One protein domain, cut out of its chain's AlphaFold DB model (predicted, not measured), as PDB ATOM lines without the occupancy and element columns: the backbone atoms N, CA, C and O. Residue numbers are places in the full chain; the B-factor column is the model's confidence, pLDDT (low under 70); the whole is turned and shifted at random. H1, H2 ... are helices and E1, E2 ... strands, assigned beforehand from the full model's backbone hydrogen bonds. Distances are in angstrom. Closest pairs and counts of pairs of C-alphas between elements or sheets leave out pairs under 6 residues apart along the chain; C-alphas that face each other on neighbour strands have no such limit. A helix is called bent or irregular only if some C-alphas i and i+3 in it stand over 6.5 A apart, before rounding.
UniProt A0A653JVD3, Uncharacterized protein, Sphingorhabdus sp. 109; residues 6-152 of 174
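What this domain is: This is residues 6 to 152 of the 174 residues of an uncharacterized protein of Sphingorhabdus sp. 109 (UniProt A0A653JVD3). A long seven-stranded sheet, curled like part of a barrel, wraps round the helix H2, and the short ribbon of E1 and E6 covers another side of that helix with E6. The hairpin of E2 and E3 lies at one end of the model, next to E4 at the edge of the sheet, while the hairpin of E10 and E11 folds back at the sheet's other end. The printed part has 147 residues with two named helices and eleven named strands, in the order H1, E1 to E8, H2, E9, E10, E11. The large sheet runs E4, E5, E9, E7, E8, E11, E10 and is mixed; the class is mostly strand, though under half of the residues, 73 of 147, are in named elements. The whole is compact, with a radius of gyration of the C-alphas of 15.9 A and spans of 46 by 32 by 29 A.

Where its parts are: In the large sheet, E9 is the longest strand, residues 118 to 127, 26.2 A from C-alpha 118 at (189.665, 124.283, 158.868) to C-alpha 127 at (182.189, 101.058, 149.415); it bends by 57 degrees at residue 121. E7, residues 83 to 90, measures 23.0 A, and E8, residues 96 to 103, measures 22.2 A. E5 is residues 50 to 55, 14.4 A, and E4 is residues 42 to 44, 6.8 A. E10 is residues 141 to 144, 9.6 A, and E11 is residues 147 to 151, 12.5 A, with its last C-alpha at (188.814, 113.650, 142.557). H2 is residues 106 to 114, 12.2 A. The small sheets hold E1, residues 15 to 18, 9.7 A, with E6, residues 66 to 69, 10.3 A, and E2, residues 23 to 26, 10.6 A, with E3, residues 32 to 35, 9.9 A. H1 is residues 11 to 14, 4.6 A, beginning at C-alpha 11 (180.526, 113.688, 165.885).

How they stand to each other: The large sheet is strongly twisted. E9 and E7 are antiparallel at 163 degrees, with N 86 and O 124 2.8 A apart. The hairpin of E7 and E8 is antiparallel at 161 degrees, with N 87 and O 99 2.8 A apart. E8 and E11 are parallel at 59 degrees, with N 100 and O 150 2.9 A apart. The hairpin of E10 and E11 is antiparallel, with N 149 and O 142 2.9 A apart. It is a folded sheet, one sheet bent back on itself: E4, E5, E9 and E7 face E11 and E10, with E8 as the hinge. E5 is staggered, pairing with E4 over residues 50 to 53, N 51 to O 43 at 2.8 A, and with E9 over residues 53 to 55, N 53 to O 120 at 2.9 A. H2 is on this sheet, which curls round it; the closest C-alphas of H2 and E7 are those of Ala 106 and Val 83, 6.8 A apart. E8, H2 and E9 form a split strand-helix-strand unit, two strands running the same way with E7 between them, and its crossover is right-handed. The closest C-alphas of H2 and E6 are those of Asn 111 and Leu 68, 5.4 A apart. E1 and E6 are antiparallel at 165 degrees, with N 16 and O 68 2.8 A apart. In the hairpin of E2 and E3, N 33 and O 25 are 2.8 A apart. The closest C-alphas of E2 and E4 are those of Arg 26 and Asp 43, 5.1 A apart. H1 is not on the large sheet, but only just, with 4 pairs of C-alphas within 10 A. In H2 every O i to N i+4 pair is within hydrogen-bond range; H1 is too short for such a pair.

The domain as a whole: The two C-alphas farthest apart are those of Leu 21 and Pro 136, 49.0 A. The printed part has no cut. The links from E6 to E7 and from E9 to E10 are long, 13 residues each. The mean pLDDT of the printed part is 85.7, and residues 6 to 14 and 134 to 138 are under 70.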
ATOM      1  N   ILE A   6     178.358 110.271 158.625       59.09
ATOM      2  CA  ILE A   6     178.547 110.821 159.966       59.09
ATOM      3  C   ILE A   6     178.107 112.283 159.908       59.09
ATOM      4  O   ILE A   6     178.776 113.101 159.267       59.09
ATOM      5  N   ASP A   7     176.978 112.610 160.541       59.81
ATOM      6  CA  ASP A   7     176.481 113.986 160.621       59.81
ATOM      7  C   ASP A   7     176.890 114.668 161.931       59.81
ATOM      8  O   ASP A   7     177.363 114.019 162.861       59.81
ATOM      9  N   GLN A   8     176.718 115.992 162.016       55.34
ATOM     10  CA  GLN A   8     177.142 116.816 163.159       55.34
ATOM     11  C   GLN A   8     176.680 116.279 164.528       55.34
ATOM     12  O   GLN A   8     177.382 116.480 165.520       55.34
ATOM     13  N   SER A   9     175.530 115.599 164.600       56.59
ATOM     14  CA  SER A   9     175.013 115.023 165.845       56.59
ATOM     15  C   SER A   9     175.746 113.744 166.268       56.59
ATOM     16  O   SER A   9     175.859 113.476 167.466       56.59
ATOM     17  N   ASP A  10     176.345 113.027 165.318       61.91
ATOM     18  CA  ASP A  10     177.150 111.831 165.559       61.91
ATOM     19  C   ASP A  10     178.586 112.165 165.993       61.91
ATOM     20  O   ASP A  10     179.219 111.378 166.700       61.91
ATOM     21  N   PHE A  11     179.116 113.345 165.640       62.06
ATOM     22  CA  PHE A  11     180.526 113.688 165.885       62.06
ATOM     23  C   PHE A  11     180.935 113.667 167.372       62.06
ATOM     24  O   PHE A  11     182.104 113.428 167.672       62.06
ATOM     25  N   ALA A  12     180.015 113.905 168.313       55.75
ATOM     26  CA  ALA A  12     180.336 113.865 169.746       55.75
ATOM     27  C   ALA A  12     180.668 112.447 170.250       55.75
ATOM     28  O   ALA A  12     181.375 112.298 171.244       55.75
ATOM     29  N   VAL A  13     180.158 111.417 169.569       64.56
ATOM     30  CA  VAL A  13     180.454 110.003 169.847       64.56
ATOM     31  C   VAL A  13     181.507 109.483 168.874       64.56
ATOM     32  O   VAL A  13     182.288 108.603 169.218       64.56
ATOM     33  N   ALA A  14     181.546 110.047 167.667       69.62
ATOM     34  CA  ALA A  14     182.286 109.450 166.579       69.62
ATOM     35  C   ALA A  14     183.792 109.702 166.602       69.62
ATOM     36  O   ALA A  14     184.535 109.007 165.908       69.62
ATOM     37  N   PHE A  15     184.256 110.680 167.379       76.88
ATOM     38  CA  PHE A  15     185.654 111.084 167.371       76.88
ATOM     39  C   PHE A  15     186.221 111.231 168.774       76.88
ATOM     40  O   PHE A  15     185.612 111.816 169.667       76.88
ATOM     41  N   THR A  16     187.462 110.782 168.939       84.56
ATOM     42  CA  THR A  16     188.299 111.232 170.047       84.56
ATOM     43  C   THR A  16     188.938 112.552 169.649       84.56
ATOM     44  O   THR A  16     189.670 112.615 168.660       84.56
ATOM     45  N   PHE A  17     188.672 113.598 170.424       87.06
ATOM     46  CA  PHE A  17     189.239 114.922 170.217       87.06
ATOM     47  C   PHE A  17     190.194 115.273 171.359       87.06
ATOM     48  O   PHE A  17     189.888 115.028 172.523       87.06
ATOM     49  N   ALA A  18     191.345 115.854 171.029       89.69
ATOM     50  CA  ALA A  18     192.315 116.309 172.010       89.69
ATOM     51  C   ALA A  18     192.904 117.667 171.633       89.69
ATOM     52  O   ALA A  18     193.266 117.904 170.478       89.69
ATOM     53  N   ARG A  19     193.062 118.543 172.629       89.69
ATOM     54  CA  ARG A  19     193.722 119.844 172.458       89.69
ATOM     55  C   ARG A  19     194.374 120.320 173.757       89.69
ATOM     56  O   ARG A  19     193.879 120.009 174.830       89.69
ATOM     57  N   PRO A  20     195.446 121.126 173.720       88.69
ATOM     58  CA  PRO A  20     196.178 121.480 174.939       88.69
ATOM     59  C   PRO A  20     195.503 122.556 175.802       88.69
ATOM     60  O   PRO A  20     195.853 122.694 176.972       88.69
ATOM     61  N   LEU A  21     194.612 123.375 175.230       89.69
ATOM     62  CA  LEU A  21     194.060 124.575 175.863       89.69
ATOM     63  C   LEU A  21     192.601 124.778 175.454       89.69
ATOM     64  O   LEU A  21     192.203 124.399 174.356       89.69
ATOM     65  N   ALA A  22     191.826 125.433 176.316       92.50
ATOM     66  CA  ALA A  22     190.510 125.934 175.938       92.50
ATOM     67  C   ALA A  22     190.640 126.983 174.824       92.50
ATOM     68  O   ALA A  22     191.594 127.766 174.819       92.50
ATOM     69  N   ALA A  23     189.678 127.031 173.904       92.88
ATOM     70  CA  ALA A  23     189.628 128.110 172.923       92.88
ATOM     71  C   ALA A  23     188.224 128.343 172.378       92.88
ATOM     72  O   ALA A  23     187.311 127.533 172.555       92.88
ATOM     73  N   ALA A  24     188.094 129.471 171.691       94.81
ATOM     74  CA  ALA A  24     186.816 129.958 171.236       94.81
ATOM     75  C   ALA A  24     186.247 129.164 170.048       94.81
ATOM     76  O   ALA A  24     186.990 128.564 169.265       94.81
ATOM     77  N   TYR A  25     184.925 129.197 169.933       94.50
ATOM     78  CA  TYR A  25     184.136 128.846 168.751       94.50
ATOM     79  C   TYR A  25     182.847 129.676 168.753       94.50
ATOM     80  O   TYR A  25     182.582 130.393 169.720       94.50
ATOM     81  N   ARG A  26     182.061 129.604 167.685       95.88
ATOM     82  CA  ARG A  26     180.735 130.211 167.599       95.88
ATOM     83  C   ARG A  26     179.650 129.141 167.676       95.88
ATOM     84  O   ARG A  26     179.713 128.132 166.973       95.88
ATOM     85  N   ASP A  27     178.678 129.347 168.555       93.88
ATOM     86  CA  ASP A  27     177.558 128.424 168.736       93.88
ATOM     87  C   ASP A  27     176.401 128.694 167.758       93.88
ATOM     88  O   ASP A  27     176.445 129.619 166.949       93.88
ATOM     89  N   ALA A  28     175.342 127.888 167.851       92.88
ATOM     90  CA  ALA A  28     174.169 127.980 166.984       92.88
ATOM     91  C   ALA A  28     173.356 129.283 167.133       92.88
ATOM     92  O   ALA A  28     172.481 129.537 166.311       92.88
ATOM     93  N   ASN A  29     173.620 130.111 168.149       94.31
ATOM     94  CA  ASN A  29     173.028 131.449 168.260       94.31
ATOM     95  C   ASN A  29     173.887 132.519 167.571       94.31
ATOM     96  O   ASN A  29     173.528 133.694 167.577       94.31
ATOM     97  N   GLY A  30     175.033 132.132 167.012       91.69
ATOM     98  CA  GLY A  30     176.014 133.062 166.483       91.69
ATOM     99  C   GLY A  30     176.884 133.693 167.574       91.69
ATOM    100  O   GLY A  30     177.639 134.616 167.268       91.69
ATOM    101  N   ASP A  31     176.849 133.213 168.821       95.25
ATOM    102  CA  ASP A  31     177.606 133.795 169.933       95.25
ATOM    103  C   ASP A  31     178.973 133.126 170.115       95.25
ATOM    104  O   ASP A  31     179.142 131.929 169.886       95.25
ATOM    105  N   SER A  32     179.977 133.897 170.547       96.06
ATOM    106  CA  SER A  32     181.299 133.340 170.848       96.06
ATOM    107  C   SER A  32     181.286 132.615 172.194       96.06
ATOM    108  O   SER A  32     181.057 133.221 173.239       96.06
ATOM    109  N   GLN A  33     181.599 131.325 172.155       97.25
ATOM    110  CA  GLN A  33     181.744 130.441 173.306       97.25
ATOM    111  C   GLN A  33     183.195 129.996 173.464       97.25
ATOM    112  O   GLN A  33     183.988 130.100 172.532       97.25
ATOM    113  N   SER A  34     183.547 129.464 174.636       96.50
ATOM    114  CA  SER A  34     184.851 128.841 174.891       96.50
ATOM    115  C   SER A  34     184.663 127.354 175.164       96.50
ATOM    116  O   SER A  34     184.027 126.980 176.150       96.50
ATOM    117  N   ALA A  35     185.211 126.504 174.298       93.00
ATOM    118  CA  ALA A  35     185.234 125.067 174.525       93.00
ATOM    119  C   ALA A  35     186.380 124.713 175.476       93.00
ATOM    120  O   ALA A  35     187.492 125.234 175.342       93.00
ATOM    121  N   ALA A  36     186.110 123.813 176.422       93.12
ATOM    122  CA  ALA A  36     187.124 123.282 177.321       93.12
ATOM    123  C   ALA A  36     188.186 122.460 176.563       93.12
ATOM    124  O   ALA A  36     188.066 122.168 175.370       93.12
ATOM    125  N   ILE A  37     189.241 122.081 177.284       91.69
ATOM    126  CA  ILE A  37     190.208 121.077 176.821       91.69
ATOM    127  C   ILE A  37     189.460 119.793 176.423       91.69
ATOM    128  O   ILE A  37     188.444 119.452 177.031       91.69
ATOM    129  N   ASP A  38     189.948 119.132 175.373       89.12
ATOM    130  CA  ASP A  38     189.427 117.868 174.828       89.12
ATOM    131  C   ASP A  38     187.930 117.881 174.460       89.12
ATOM    132  O   ASP A  38     187.295 116.841 174.314       89.12
ATOM    133  N   THR A  39     187.357 119.072 174.269       89.75
ATOM    134  CA  THR A  39     185.984 119.244 173.788       89.75
ATOM    135  C   THR A  39     186.006 119.665 172.317       89.75
ATOM    136  O   THR A  39     186.618 120.695 172.005       89.75
ATOM    137  N   PRO A  40     185.361 118.912 171.405       89.81
ATOM    138  CA  PRO A  40     185.285 119.297 170.000       89.81
ATOM    139  C   PRO A  40     184.505 120.605 169.830       89.81
ATOM    140  O   PRO A  40     183.603 120.926 170.605       89.81
ATOM    141  N   ARG A  41     184.853 121.364 168.789       91.81
ATOM    142  CA  ARG A  41     184.241 122.663 168.480       91.81
ATOM    143  C   ARG A  41     183.454 122.575 167.185       91.81
ATOM    144  O   ARG A  41     184.053 122.515 166.120       91.81
ATOM    145  N   PHE A  42     182.128 122.598 167.270       91.00
ATOM    146  CA  PHE A  42     181.271 122.724 166.091       91.00
ATOM    147  C   PHE A  42     180.951 124.191 165.866       91.00
ATOM    148  O   PHE A  42     180.190 124.788 166.628       91.00
ATOM    149  N   ASP A  43     181.590 124.768 164.859       93.69
ATOM    150  CA  ASP A  43     181.518 126.195 164.586       93.69
ATOM    151  C   ASP A  43     180.283 126.529 163.749       93.69
ATOM    152  O   ASP A  43     179.832 125.725 162.926       93.69
ATOM    153  N   HIS A  44     179.764 127.734 163.951       93.69
ATOM    154  CA  HIS A  44     178.650 128.298 163.198       93.69
ATOM    155  C   HIS A  44     179.039 129.675 162.646       93.69
ATOM    156  O   HIS A  44     180.018 130.284 163.083       93.69
ATOM    157  N   ASP A  45     178.301 130.177 161.661       92.31
ATOM    158  CA  ASP A  45     178.453 131.556 161.199       92.31
ATOM    159  C   ASP A  45     177.716 132.556 162.113       92.31
ATOM    160  O   ASP A  45     177.149 132.196 163.146       92.31
ATOM    161  N   SER A  46     177.764 133.846 161.770       93.38
ATOM    162  CA  SER A  46     177.109 134.902 162.555       93.38
ATOM    163  C   SER A  46     175.587 134.790 162.612       93.38
ATOM    164  O   SER A  46     174.989 135.389 163.499       93.38
ATOM    165  N   ASP A  47     174.984 134.047 161.686       92.94
ATOM    166  CA  ASP A  47     173.542 133.825 161.608       92.94
ATOM    167  C   ASP A  47     173.136 132.490 162.263       92.94
ATOM    168  O   ASP A  47     171.956 132.143 162.285       92.94
ATOM    169  N   GLY A  48     174.103 131.745 162.815       88.44
ATOM    170  CA  GLY A  48     173.885 130.458 163.469       88.44
ATOM    171  C   GLY A  48     173.858 129.262 162.516       88.44
ATOM    172  O   GLY A  48     173.482 128.168 162.937       88.44
ATOM    173  N   ASN A  49     174.258 129.413 161.247       89.50
ATOM    174  CA  ASN A  49     174.327 128.277 160.324       89.50
ATOM    175  C   ASN A  49     175.560 127.410 160.626       89.50
ATOM    176  O   ASN A  49     176.646 127.954 160.838       89.50
ATOM    177  N   PRO A  50     175.438 126.071 160.616       89.88
ATOM    178  CA  PRO A  50     176.550 125.182 160.927       89.88
ATOM    179  C   PRO A  50     177.626 125.236 159.840       89.88
ATOM    180  O   PRO A  50     177.341 125.115 158.649       89.88
ATOM    181  N   LEU A  51     178.881 125.371 160.265       90.00
ATOM    182  CA  LEU A  51     180.050 125.343 159.384       90.00
ATOM    183  C   LEU A  51     180.853 124.038 159.505       90.00
ATOM    184  O   LEU A  51     181.628 123.721 158.604       90.00
ATOM    185  N   GLY A  52     180.676 123.288 160.598       90.69
ATOM    186  CA  GLY A  52     181.294 121.977 160.821       90.69
ATOM    187  C   GLY A  52     182.271 121.933 161.998       90.69
ATOM    188  O   GLY A  52     182.345 122.856 162.810       90.69
ATOM    189  N   LEU A  53     183.023 120.835 162.103       91.31
ATOM    190  CA  LEU A  53     184.045 120.638 163.135       91.31
ATOM    191  C   LEU A  53     185.257 121.537 162.864       91.31
ATOM    192  O   LEU A  53     185.937 121.367 161.857       91.31
ATOM    193  N   LEU A  54     185.555 122.454 163.779       92.75
ATOM    194  CA  LEU A  54     186.717 123.334 163.727       92.75
ATOM    195  C   LEU A  54     187.971 122.630 164.258       92.75
ATOM    196  O   LEU A  54     188.033 122.253 165.430       92.75
ATOM    197  N   VAL A  55     188.982 122.533 163.396       92.25
ATOM    198  CA  VAL A  55     190.321 122.010 163.686       92.25
ATOM    199  C   VAL A  55     191.347 123.115 163.438       92.25
ATOM    200  O   VAL A  55     191.388 123.706 162.359       92.25
ATOM    201  N   GLU A  56     192.196 123.403 164.423       92.06
ATOM    202  CA  GLU A  56     193.251 124.418 164.321       92.06
ATOM    203  C   GLU A  56     194.652 123.823 164.528       92.06
ATOM    204  O   GLU A  56     194.866 122.982 165.394       92.06
ATOM    205  N   GLY A  57     195.650 124.314 163.782       85.06
ATOM    206  CA  GLY A  57     197.044 123.847 163.883       85.06
ATOM    207  C   GLY A  57     197.814 124.316 165.131       85.06
ATOM    208  O   GLY A  57     198.901 123.810 165.404       85.06
ATOM    209  N   GLY A  58     197.260 125.258 165.903       80.56
ATOM    210  CA  GLY A  58     197.933 125.898 167.038       80.56
ATOM    211  C   GLY A  58     199.148 126.762 166.631       80.56
ATOM    212  O   GLY A  58     199.715 126.595 165.553       80.56
ATOM    213  N   PRO A  59     199.584 127.717 167.473       77.00
ATOM    214  CA  PRO A  59     200.727 128.585 167.159       77.00
ATOM    215  C   PRO A  59     202.092 127.905 167.362       77.00
ATOM    216  O   PRO A  59     203.109 128.408 166.883       77.00
ATOM    217  N   TYR A  60     202.133 126.779 168.081       80.19
ATOM    218  CA  TYR A  60     203.358 126.058 168.422       80.19
ATOM    219  C   TYR A  60     203.232 124.560 168.145       80.19
ATOM    220  O   TYR A  60     202.142 123.987 168.148       80.19
ATOM    221  N   LEU A  61     204.383 123.905 167.967       75.44
ATOM    222  CA  LEU A  61     204.451 122.462 167.762       75.44
ATOM    223  C   LEU A  61     203.744 121.711 168.898       75.44
ATOM    224  O   LEU A  61     203.979 121.970 170.078       75.44
ATOM    225  N   GLY A  62     202.890 120.757 168.527       75.50
ATOM    226  CA  GLY A  62     202.148 119.925 169.474       75.50
ATOM    227  C   GLY A  62     200.898 120.581 170.060       75.50
ATOM    228  O   GLY A  62     200.198 119.908 170.819       75.50
ATOM    229  N   GLN A  63     200.598 121.834 169.689       82.88
ATOM    230  CA  GLN A  63     199.393 122.541 170.128       82.88
ATOM    231  C   GLN A  63     198.228 122.503 169.137       82.88
ATOM    232  O   GLN A  63     197.191 123.103 169.410       82.88
ATOM    233  N   ALA A  64     198.396 121.802 168.017       87.19
ATOM    234  CA  ALA A  64     197.305 121.522 167.102       87.19
ATOM    235  C   ALA A  64     196.210 120.711 167.797       87.19
ATOM    236  O   ALA A  64     196.499 119.837 168.626       87.19
ATOM    237  N   ASP A  65     194.976 120.983 167.399       91.00
ATOM    238  CA  ASP A  65     193.857 120.097 167.643       91.00
ATOM    239  C   ASP A  65     194.139 118.739 166.987       91.00
ATOM    240  O   ASP A  65     194.773 118.643 165.930       91.00
ATOM    241  N   ARG A  66     193.698 117.667 167.640       89.81
ATOM    242  CA  ARG A  66     193.865 116.300 167.150       89.81
ATOM    243  C   ARG A  66     192.531 115.600 167.220       89.81
ATOM    244  O   ARG A  66     191.921 115.548 168.283       89.81
ATOM    245  N   THR A  67     192.142 115.011 166.106       88.44
ATOM    246  CA  THR A  67     190.876 114.304 165.980       88.44
ATOM    247  C   THR A  67     191.155 112.936 165.387       88.44
ATOM    248  O   THR A  67     191.857 112.831 164.381       88.44
ATOM    249  N   LEU A  68     190.622 111.892 166.012       88.62
ATOM    250  CA  LEU A  68     190.679 110.526 165.505       88.62
ATOM    251  C   LEU A  68     189.268 109.954 165.430       88.62
ATOM    252  O   LEU A  68     188.522 110.064 166.401       88.62
ATOM    253  N   ILE A  69     188.923 109.340 164.300       87.25
ATOM    254  CA  ILE A  69     187.682 108.576 164.143       87.25
ATOM    255  C   ILE A  69     187.721 107.339 165.044       87.25
ATOM    256  O   ILE A  69     188.725 106.621 165.074       87.25
ATOM    257  N   ASP A  70     186.636 107.084 165.770       85.38
ATOM    258  CA  ASP A  70     186.431 105.791 166.415       85.38
ATOM    259  C   ASP A  70     186.129 104.748 165.322       85.38
ATOM    260  O   ASP A  70     185.146 104.898 164.589       85.38
ATOM    261  N   PRO A  71     186.944 103.685 165.176       80.69
ATOM    262  CA  PRO A  71     186.707 102.642 164.182       80.69
ATOM    263  C   PRO A  71     185.311 102.015 164.249       80.69
ATOM    264  O   PRO A  71     184.820 101.553 163.222       80.69
ATOM    265  N   LEU A  72     184.663 102.012 165.420       82.31
ATOM    266  CA  LEU A  72     183.314 101.466 165.608       82.31
ATOM    267  C   LEU A  72     182.217 102.295 164.926       82.31
ATOM    268  O   LEU A  72     181.097 101.814 164.775       82.31
ATOM    269  N   MET A  73     182.527 103.519 164.500       81.44
ATOM    270  CA  MET A  73     181.609 104.357 163.725       81.44
ATOM    271  C   MET A  73     181.609 104.026 162.242       81.44
ATOM    272  O   MET A  73     180.710 104.445 161.514       81.44
ATOM    273  N   LEU A  74     182.632 103.311 161.771       80.38
ATOM    274  CA  LEU A  74     182.696 102.900 160.383       80.38
ATOM    275  C   LEU A  74     181.877 101.618 160.197       80.38
ATOM    276  O   LEU A  74     181.964 100.709 161.025       80.38
ATOM    277  N   PRO A  75     181.112 101.494 159.099       79.12
ATOM    278  CA  PRO A  75     180.446 100.241 158.774       79.12
ATOM    279  C   PRO A  75     181.458  99.088 158.706       79.12
ATOM    280  O   PRO A  75     182.485  99.201 158.034       79.12
ATOM    281  N   GLU A  76     181.168  97.964 159.372       76.25
ATOM    282  CA  GLU A  76     182.086  96.811 159.453       76.25
ATOM    283  C   GLU A  76     182.543  96.321 158.067       76.25
ATOM    284  O   GLU A  76     183.667  95.859 157.900       76.25
ATOM    285  N   ASN A  77     181.690  96.475 157.053       72.69
ATOM    286  CA  ASN A  77     181.941  96.067 155.672       72.69
ATOM    287  C   ASN A  77     182.848  97.021 154.869       72.69
ATOM    288  O   ASN A  77     182.998  96.828 153.666       72.69
ATOM    289  N   ILE A  78     183.386  98.072 155.490       73.06
ATOM    290  CA  ILE A  78     184.227  99.093 154.844       73.06
ATOM    291  C   ILE A  78     185.675  99.035 155.370       73.06
ATOM    292  O   ILE A  78     186.604  99.516 154.718       73.06
ATOM    293  N   VAL A  79     185.906  98.408 156.527       70.19
ATOM    294  CA  VAL A  79     187.240  98.316 157.134       70.19
ATOM    295  C   VAL A  79     188.107  97.312 156.363       70.19
ATOM    296  O   VAL A  79     187.847  96.114 156.378       70.19
ATOM    297  N   GLY A  80     189.170  97.807 155.716       71.50
ATOM    298  CA  GLY A  80     190.112  96.995 154.929       71.50
ATOM    299  C   GLY A  80     189.712  96.773 153.466       71.50
ATOM    300  O   GLY A  80     190.425  96.077 152.743       71.50
ATOM    301  N   GLU A  81     188.608  97.377 153.028       83.19
ATOM    302  CA  GLU A  81     188.108  97.305 151.654       83.19
ATOM    303  C   GLU A  81     188.505  98.543 150.835       83.19
ATOM    304  O   GLU A  81     188.970  99.558 151.358       83.19
ATOM    305  N   GLU A  82     188.315  98.470 149.516       89.19
ATOM    306  CA  GLU A  82     188.397  99.647 148.647       89.19
ATOM    307  C   GLU A  82     187.240 100.598 148.939       89.19
ATOM    308  O   GLU A  82     186.084 100.181 148.996       89.19
ATOM    309  N   VAL A  83     187.540 101.886 149.112       89.38
ATOM    310  CA  VAL A  83     186.549 102.898 149.486       89.38
ATOM    311  C   VAL A  83     186.761 104.210 148.750       89.38
ATOM    312  O   VAL A  83     187.888 104.611 148.450       89.38
ATOM    313  N   THR A  84     185.659 104.915 148.520       90.38
ATOM    314  CA  THR A  84     185.651 106.329 148.154       90.38
ATOM    315  C   THR A  84     185.234 107.149 149.358       90.38
ATOM    316  O   THR A  84     184.150 106.945 149.900       90.38
ATOM    317  N   ILE A  85     186.082 108.088 149.753       91.50
ATOM    318  CA  ILE A  85     185.841 109.002 150.863       91.50
ATOM    319  C   ILE A  85     185.581 110.382 150.282       91.50
ATOM    320  O   ILE A  85     186.399 110.919 149.536       91.50
ATOM    321  N   LEU A  86     184.428 110.943 150.610       93.31
ATOM    322  CA  LEU A  86     184.012 112.282 150.227       93.31
ATOM    323  C   LEU A  86     184.284 113.210 151.404       93.31
ATOM    324  O   LEU A  86     183.885 112.902 152.518       93.31
ATOM    325  N   HIS A  87     184.983 114.317 151.182       93.62
ATOM    326  CA  HIS A  87     185.359 115.248 152.245       93.62
ATOM    327  C   HIS A  87     185.059 116.682 151.841       93.62
ATOM    328  O   HIS A  87     185.570 117.172 150.828       93.62
ATOM    329  N   SER A  88     184.175 117.321 152.609       94.12
ATOM    330  CA  SER A  88     183.818 118.727 152.460       94.12
ATOM    331  C   SER A  88     184.347 119.492 153.659       94.12
ATOM    332  O   SER A  88     184.077 119.130 154.806       94.12
ATOM    333  N   MET A  89     185.072 120.572 153.402       93.75
ATOM    334  CA  MET A  89     185.516 121.485 154.446       93.75
ATOM    335  C   MET A  89     185.494 122.928 153.970       93.75
ATOM    336  O   MET A  89     185.674 123.200 152.785       93.75
ATOM    337  N   THR A  90     185.328 123.844 154.911       94.25
ATOM    338  CA  THR A  90     185.625 125.259 154.713       94.25
ATOM    339  C   THR A  90     187.051 125.501 155.190       94.25
ATOM    340  O   THR A  90     187.355 125.292 156.368       94.25
ATOM    341  N   ASP A  91     187.934 125.896 154.279       89.88
ATOM    342  CA  ASP A  91     189.324 126.227 154.587       89.88
ATOM    343  C   ASP A  91     189.407 127.514 155.433       89.88
ATOM    344  O   ASP A  91     188.418 128.223 155.648       89.88
ATOM    345  N   ILE A  92     190.592 127.818 155.953       83.75
ATOM    346  CA  ILE A  92     190.845 128.976 156.815       83.75
ATOM    347  C   ILE A  92     190.530 130.314 156.131       83.75
ATOM    348  O   ILE A  92     190.201 131.286 156.808       83.75
ATOM    349  N   ASP A  93     190.600 130.359 154.800       86.25
ATOM    350  CA  ASP A  93     190.254 131.527 153.986       86.25
ATOM    351  C   ASP A  93     188.747 131.641 153.680       86.25
ATOM    352  O   ASP A  93     188.315 132.619 153.067       86.25
ATOM    353  N   GLY A  94     187.937 130.676 154.129       85.88
ATOM    354  CA  GLY A  94     186.497 130.617 153.882       85.88
ATOM    355  C   GLY A  94     186.097 129.860 152.612       85.88
ATOM    356  O   GLY A  94     184.902 129.731 152.340       85.88
ATOM    357  N   THR A  95     187.050 129.339 151.838       92.31
ATOM    358  CA  THR A  95     186.766 128.569 150.622       92.31
ATOM    359  C   THR A  95     186.183 127.203 150.965       92.31
ATOM    360  O   THR A  95     186.760 126.445 151.743       92.31
ATOM    361  N   ILE A  96     185.061 126.842 150.335       91.75
ATOM    362  CA  ILE A  96     184.507 125.487 150.435       91.75
ATOM    363  C   ILE A  96     185.256 124.566 149.471       91.75
ATOM    364  O   ILE A  96     185.244 124.759 148.255       91.75
ATOM    365  N   ILE A  97     185.863 123.524 150.022       92.50
ATOM    366  CA  ILE A  97     186.591 122.487 149.301       92.50
ATOM    367  C   ILE A  97     185.784 121.196 149.388       92.50
ATOM    368  O   ILE A  97     185.492 120.730 150.485       92.50
ATOM    369  N   ARG A  98     185.475 120.585 148.238       93.69
ATOM    370  CA  ARG A  98     184.857 119.252 148.144       93.69
ATOM    371  C   ARG A  98     185.750 118.309 147.362       93.69
ATOM    372  O   ARG A  98     185.989 118.529 146.173       93.69
ATOM    373  N   ARG A  99     186.233 117.255 148.017       92.94
ATOM    374  CA  ARG A  99     187.162 116.290 147.423       92.94
ATOM    375  C   ARG A  99     186.684 114.856 147.572       92.94
ATOM    376  O   ARG A  99     186.074 114.508 148.574       92.94
ATOM    377  N   ALA A 100     187.008 114.037 146.580       92.12
ATOM    378  CA  ALA A 100     186.886 112.589 146.640       92.12
ATOM    379  C   ALA A 100     188.279 111.955 146.720       92.12
ATOM    380  O   ALA A 100     189.192 112.333 145.979       92.12
ATOM    381  N   TRP A 101     188.420 110.974 147.605       91.06
ATOM    382  CA  TRP A 101     189.655 110.250 147.877       91.06
ATOM    383  C   TRP A 101     189.416 108.754 147.738       91.06
ATOM    384  O   TRP A 101     188.435 108.232 148.261       91.06
ATOM    385  N   TYR A 102     190.334 108.053 147.085       89.88
ATOM    386  CA  TYR A 102     190.340 106.594 147.077       89.88
ATOM    387  C   TYR A 102     191.307 106.074 148.127       89.88
ATOM    388  O   TYR A 102     192.446 106.532 148.212       89.88
ATOM    389  N   SER A 103     190.857 105.112 148.927       88.56
ATOM    390  CA  SER A 103     191.697 104.462 149.928       88.56
ATOM    391  C   SER A 103     191.361 102.980 150.059       88.56
ATOM    392  O   SER A 103     190.247 102.556 149.773       88.56
ATOM    393  N   ARG A 104     192.340 102.194 150.508       88.81
ATOM    394  CA  ARG A 104     192.135 100.831 151.039       88.81
ATOM    395  C   ARG A 104     192.209 100.784 152.566       88.81
ATOM    396  O   ARG A 104     192.050  99.737 153.179       88.81
ATOM    397  N   ASP A 105     192.493 101.932 153.171       88.69
ATOM    398  CA  ASP A 105     192.538 102.144 154.608       88.69
ATOM    399  C   ASP A 105     191.692 103.383 154.918       88.69
ATOM    400  O   ASP A 105     192.144 104.532 154.808       88.69
ATOM    401  N   ALA A 106     190.409 103.145 155.192       87.88
ATOM    402  CA  ALA A 106     189.449 104.214 155.441       87.88
ATOM    403  C   ALA A 106     189.806 105.012 156.702       87.88
ATOM    404  O   ALA A 106     189.740 106.240 156.695       87.88
ATOM    405  N   ILE A 107     190.249 104.316 157.752       88.75
ATOM    406  CA  ILE A 107     190.589 104.907 159.049       88.75
ATOM    407  C   ILE A 107     191.783 105.845 158.894       88.75
ATOM    408  O   ILE A 107     191.712 107.004 159.302       88.75
ATOM    409  N   ALA A 108     192.872 105.372 158.276       88.31
ATOM    410  CA  ALA A 108     194.063 106.194 158.087       88.31
ATOM    411  C   ALA A 108     193.773 107.430 157.230       88.31
ATOM    412  O   ALA A 108     194.242 108.522 157.554       88.31
ATOM    413  N   MET A 109     192.968 107.282 156.171       90.75
ATOM    414  CA  MET A 109     192.594 108.411 155.322       90.75
ATOM    415  C   MET A 109     191.740 109.431 156.083       90.75
ATOM    416  O   MET A 109     192.082 110.607 156.087       90.75
ATOM    417  N   ILE A 110     190.681 109.004 156.778       90.06
ATOM    418  CA  ILE A 110     189.808 109.910 157.543       90.06
ATOM    419  C   ILE A 110     190.595 110.653 158.624       90.06
ATOM    420  O   ILE A 110     190.478 111.870 158.729       90.06
ATOM    421  N   ASN A 111     191.452 109.954 159.371       90.94
ATOM    422  CA  ASN A 111     192.313 110.586 160.372       90.94
ATOM    423  C   ASN A 111     193.276 111.605 159.745       90.94
ATOM    424  O   ASN A 111     193.503 112.669 160.314       90.94
ATOM    425  N   GLY A 112     193.818 111.308 158.561       89.88
ATOM    426  CA  GLY A 112     194.644 112.252 157.809       89.88
ATOM    427  C   GLY A 112     193.868 113.493 157.361       89.88
ATOM    428  O   GLY A 112     194.378 114.605 157.474       89.88
ATOM    429  N   LEU A 113     192.626 113.318 156.904       91.12
ATOM    430  CA  LEU A 113     191.755 114.423 156.500       91.12
ATOM    431  C   LEU A 113     191.366 115.299 157.691       91.12
ATOM    432  O   LEU A 113     191.422 116.516 157.580       91.12
ATOM    433  N   LEU A 114     191.040 114.702 158.837       90.00
ATOM    434  CA  LEU A 114     190.697 115.413 160.075       90.00
ATOM    435  C   LEU A 114     191.885 116.124 160.741       90.00
ATOM    436  O   LEU A 114     191.679 116.899 161.670       90.00
ATOM    437  N   ALA A 115     193.114 115.862 160.294       89.94
ATOM    438  CA  ALA A 115     194.307 116.573 160.749       89.94
ATOM    439  C   ALA A 115     194.551 117.892 159.990       89.94
ATOM    440  O   ALA A 115     195.460 118.646 160.345       89.94
ATOM    441  N   ILE A 116     193.782 118.169 158.932       90.19
ATOM    442  CA  ILE A 116     193.865 119.420 158.174       90.19
ATOM    443  C   ILE A 116     193.178 120.525 158.987       90.19
ATOM    444  O   ILE A 116     192.120 120.304 159.555       90.19
ATOM    445  N   ALA A 117     193.767 121.720 159.058       92.12
ATOM    446  CA  ALA A 117     193.123 122.842 159.737       92.12
ATOM    447  C   ALA A 117     191.974 123.413 158.889       92.12
ATOM    448  O   ALA A 117     192.125 123.589 157.682       92.12
ATOM    449  N   GLY A 118     190.854 123.744 159.524       93.50
ATOM    450  CA  GLY A 118     189.665 124.283 158.868       93.50
ATOM    451  C   GLY A 118     188.383 123.832 159.559       93.50
ATOM    452  O   GLY A 118     188.396 123.436 160.724       93.50
ATOM    453  N   ARG A 119     187.259 123.915 158.844       93.56
ATOM    454  CA  ARG A 119     185.945 123.473 159.329       93.56
ATOM    455  C   ARG A 119     185.465 122.286 158.512       93.56
ATOM    456  O   ARG A 119     185.092 122.446 157.354       93.56
ATOM    457  N   HIS A 120     185.501 121.096 159.092       92.75
ATOM    458  CA  HIS A 120     185.112 119.852 158.436       92.75
ATOM    459  C   HIS A 120     183.594 119.725 158.489       92.75
ATOM    460  O   HIS A 120     183.026 119.492 159.554       92.75
ATOM    461  N   ALA A 121     182.950 119.920 157.344       90.94
ATOM    462  CA  ALA A 121     181.500 119.945 157.236       90.94
ATOM    463  C   ALA A 121     180.917 118.547 157.000       90.94
ATOM    464  O   ALA A 121     179.864 118.226 157.539       90.94
ATOM    465  N   GLU A 122     181.593 117.717 156.200       89.81
ATOM    466  CA  GLU A 122     181.068 116.411 155.798       89.81
ATOM    467  C   GLU A 122     182.203 115.422 155.520       89.81
ATOM    468  O   GLU A 122     183.184 115.767 154.849       89.81
ATOM    469  N   ILE A 123     182.045 114.189 156.011       90.12
ATOM    470  CA  ILE A 123     182.843 113.029 155.612       90.12
ATOM    471  C   ILE A 123     181.877 111.900 155.247       90.12
ATOM    472  O   ILE A 123     181.225 111.330 156.117       90.12
ATOM    473  N   GLY A 124     181.794 111.583 153.958       89.31
ATOM    474  CA  GLY A 124     180.996 110.476 153.435       89.31
ATOM    475  C   GLY A 124     181.878 109.282 153.086       89.31
ATOM    476  O   GLY A 124     182.961 109.454 152.520       89.31
ATOM    477  N   LEU A 125     181.417 108.067 153.382       88.94
ATOM    478  CA  LEU A 125     182.101 106.832 153.003       88.94
ATOM    479  C   LEU A 125     181.253 106.023 152.032       88.94
ATOM    480  O   LEU A 125     180.072 105.772 152.259       88.94
ATOM    481  N   ILE A 126     181.888 105.551 150.964       89.12
ATOM    482  CA  ILE A 126     181.240 104.704 149.975       89.12
ATOM    483  C   ILE A 126     182.110 103.485 149.704       89.12
ATOM    484  O   ILE A 126     183.288 103.621 149.383       89.12
ATOM    485  N   ALA A 127     181.519 102.293 149.797       87.44
ATOM    486  CA  ALA A 127     182.189 101.058 149.415       87.44
ATOM    487  C   ALA A 127     182.554 101.062 147.918       87.44
ATOM    488  O   ALA A 127     181.743 101.435 147.062       87.44
ATOM    489  N   GLY A 128     183.769 100.612 147.623       87.38
ATOM    490  CA  GLY A 128     184.387 100.593 146.304       87.38
ATOM    491  C   GLY A 128     184.923 101.951 145.849       87.38
ATOM    492  O   GLY A 128     184.549 103.017 146.351       87.38
ATOM    493  N   PHE A 129     185.783 101.922 144.833       88.62
ATOM    494  CA  PHE A 129     186.157 103.135 144.116       88.62
ATOM    495  C   PHE A 129     185.046 103.539 143.152       88.62
ATOM    496  O   PHE A 129     184.658 102.789 142.254       88.62
ATOM    497  N   ARG A 130     184.500 104.735 143.359       86.62
ATOM    498  CA  ARG A 130     183.498 105.313 142.474       86.62
ATOM    499  C   ARG A 130     184.141 105.669 141.146       86.62
ATOM    500  O   ARG A 130     185.310 106.007 141.058       86.62
ATOM    501  N   GLU A 131     183.356 105.570 140.087       80.62
ATOM    502  CA  GLU A 131     183.838 105.940 138.766       80.62
ATOM    503  C   GLU A 131     184.004 107.462 138.669       80.62
ATOM    504  O   GLU A 131     183.202 108.220 139.222       80.62
ATOM    505  N   ASN A 132     185.012 107.898 137.911       78.50
ATOM    506  CA  ASN A 132     185.152 109.284 137.473       78.50
ATOM    507  C   ASN A 132     184.032 109.590 136.459       78.50
ATOM    508  O   ASN A 132     184.177 109.369 135.257       78.50
ATOM    509  N   LYS A 133     182.874 109.994 136.985       71.00
ATOM    510  CA  LYS A 133     181.630 110.288 136.264       71.00
ATOM    511  C   LYS A 133     181.201 111.722 136.555       71.00
ATOM    512  O   LYS A 133     180.132 111.945 137.124       71.00
ATOM    513  N   GLY A 134     182.033 112.697 136.216       63.75
ATOM    514  CA  GLY A 134     181.494 114.043 136.053       63.75
ATOM    515  C   GLY A 134     180.661 114.155 134.772       63.75
ATOM    516  O   GLY A 134     180.442 113.162 134.070       63.75
ATOM    517  N   GLU A 135     180.153 115.354 134.494       65.19
ATOM    518  CA  GLU A 135     179.483 115.638 133.219       65.19
ATOM    519  C   GLU A 135     180.461 115.419 132.042       65.19
ATOM    520  O   GLU A 135     181.676 115.362 132.255       65.19
ATOM    521  N   PRO A 136     179.989 115.265 130.790       61.44
ATOM    522  CA  PRO A 136     180.865 115.060 129.630       61.44
ATOM    523  C   PRO A 136     181.976 116.116 129.467       61.44
ATOM    524  O   PRO A 136     182.995 115.842 128.836       61.44
ATOM    525  N   ASP A 137     181.775 117.305 130.029       65.81
ATOM    526  CA  ASP A 137     182.683 118.452 130.088       65.81
ATOM    527  C   ASP A 137     183.398 118.625 131.444       65.81
ATOM    528  O   ASP A 137     184.206 119.537 131.608       65.81
ATOM    529  N   GLU A 138     183.155 117.736 132.406       66.56
ATOM    530  CA  GLU A 138     183.608 117.843 133.793       66.56
ATOM    531  C   GLU A 138     184.365 116.568 134.218       66.56
ATOM    532  O   GLU A 138     183.968 115.823 135.107       66.56
ATOM    533  N   THR A 139     185.486 116.255 133.570       71.75
ATOM    534  CA  THR A 139     186.337 115.130 133.998       71.75
ATOM    535  C   THR A 139     187.017 115.416 135.335       71.75
ATOM    536  O   THR A 139     187.393 116.552 135.602       71.75
ATOM    537  N   GLY A 140     187.251 114.385 136.150       82.19
ATOM    538  CA  GLY A 140     187.952 114.533 137.433       82.19
ATOM    539  C   GLY A 140     187.017 114.710 138.626       82.19
ATOM    540  O   GLY A 140     187.446 115.221 139.655       82.19
ATOM    541  N   TYR A 141     185.761 114.272 138.515       86.56
ATOM    542  CA  TYR A 141     184.773 114.382 139.584       86.56
ATOM    543  C   TYR A 141     184.090 113.049 139.886       86.56
ATOM    544  O   TYR A 141     183.803 112.239 139.001       86.56
ATOM    545  N   VAL A 142     183.768 112.854 141.162       87.62
ATOM    546  CA  VAL A 142     182.819 111.844 141.633       87.62
ATOM    547  C   VAL A 142     181.487 112.538 141.900       87.62
ATOM    548  O   VAL A 142     181.433 113.539 142.614       87.62
ATOM    549  N   ARG A 143     180.397 112.010 141.336       88.12
ATOM    550  CA  ARG A 143     179.032 112.485 141.602       88.12
ATOM    551  C   ARG A 143     178.377 111.618 142.670       88.12
ATOM    552  O   ARG A 143     178.264 110.404 142.509       88.12
ATOM    553  N   TYR A 144     177.911 112.244 143.745       86.00
ATOM    554  CA  TYR A 144     177.189 111.559 144.815       86.00
ATOM    555  C   TYR A 144     176.121 112.479 145.404       86.00
ATOM    556  O   TYR A 144     176.390 113.650 145.662       86.00
ATOM    557  N   ARG A 145     174.892 111.960 145.552       83.50
ATOM    558  CA  ARG A 145     173.720 112.674 146.104       83.50
ATOM    559  C   ARG A 145     173.500 114.085 145.535       83.50
ATOM    560  O   ARG A 145     173.169 115.020 146.251       83.50
ATOM    561  N   GLY A 146     173.681 114.235 144.222       84.31
ATOM    562  CA  GLY A 146     173.485 115.511 143.525       84.31
ATOM    563  C   GLY A 146     174.634 116.516 143.673       84.31
ATOM    564  O   GLY A 146     174.519 117.627 143.165       84.31
ATOM    565  N   GLN A 147     175.746 116.144 144.313       88.19
ATOM    566  CA  GLN A 147     176.933 116.987 144.463       88.19
ATOM    567  C   GLN A 147     178.119 116.478 143.628       88.19
ATOM    568  O   GLN A 147     178.236 115.277 143.362       88.19
ATOM    569  N   SER A 148     178.996 117.407 143.228       90.06
ATOM    570  CA  SER A 148     180.298 117.129 142.603       90.06
ATOM    571  C   SER A 148     181.411 117.157 143.637       90.06
ATOM    572  O   SER A 148     181.534 118.117 144.398       90.06
ATOM    573  N   TRP A 149     182.265 116.139 143.595       91.38
ATOM    574  CA  TRP A 149     183.423 116.004 144.467       91.38
ATOM    575  C   TRP A 149     184.674 115.891 143.613       91.38
ATOM    576  O   TRP A 149     184.790 114.952 142.826       91.38
ATOM    577  N   HIS A 150     185.597 116.843 143.746       90.62
ATOM    578  CA  HIS A 150     186.801 116.851 142.924       90.62
ATOM    579  C   HIS A 150     187.690 115.672 143.305       90.62
ATOM    580  O   HIS A 150     188.141 115.550 144.445       90.62
ATOM    581  N   LEU A 151     187.956 114.797 142.349       88.56
ATOM    582  CA  LEU A 151     188.814 113.650 142.557       88.56
ATOM    583  C   LEU A 151     190.258 114.125 142.698       88.56
ATOM    584  O   LEU A 151     190.765 114.875 141.862       88.56
ATOM    585  N   VAL A 152     190.925 113.738 143.783       82.44
ATOM    586  CA  VAL A 152     192.299 114.185 144.017       82.44
ATOM    587  C   VAL A 152     193.252 113.406 143.102       82.44
ATOM    588  O   VAL A 152     193.185 112.178 143.065       82.44
TER     589      VAL A 152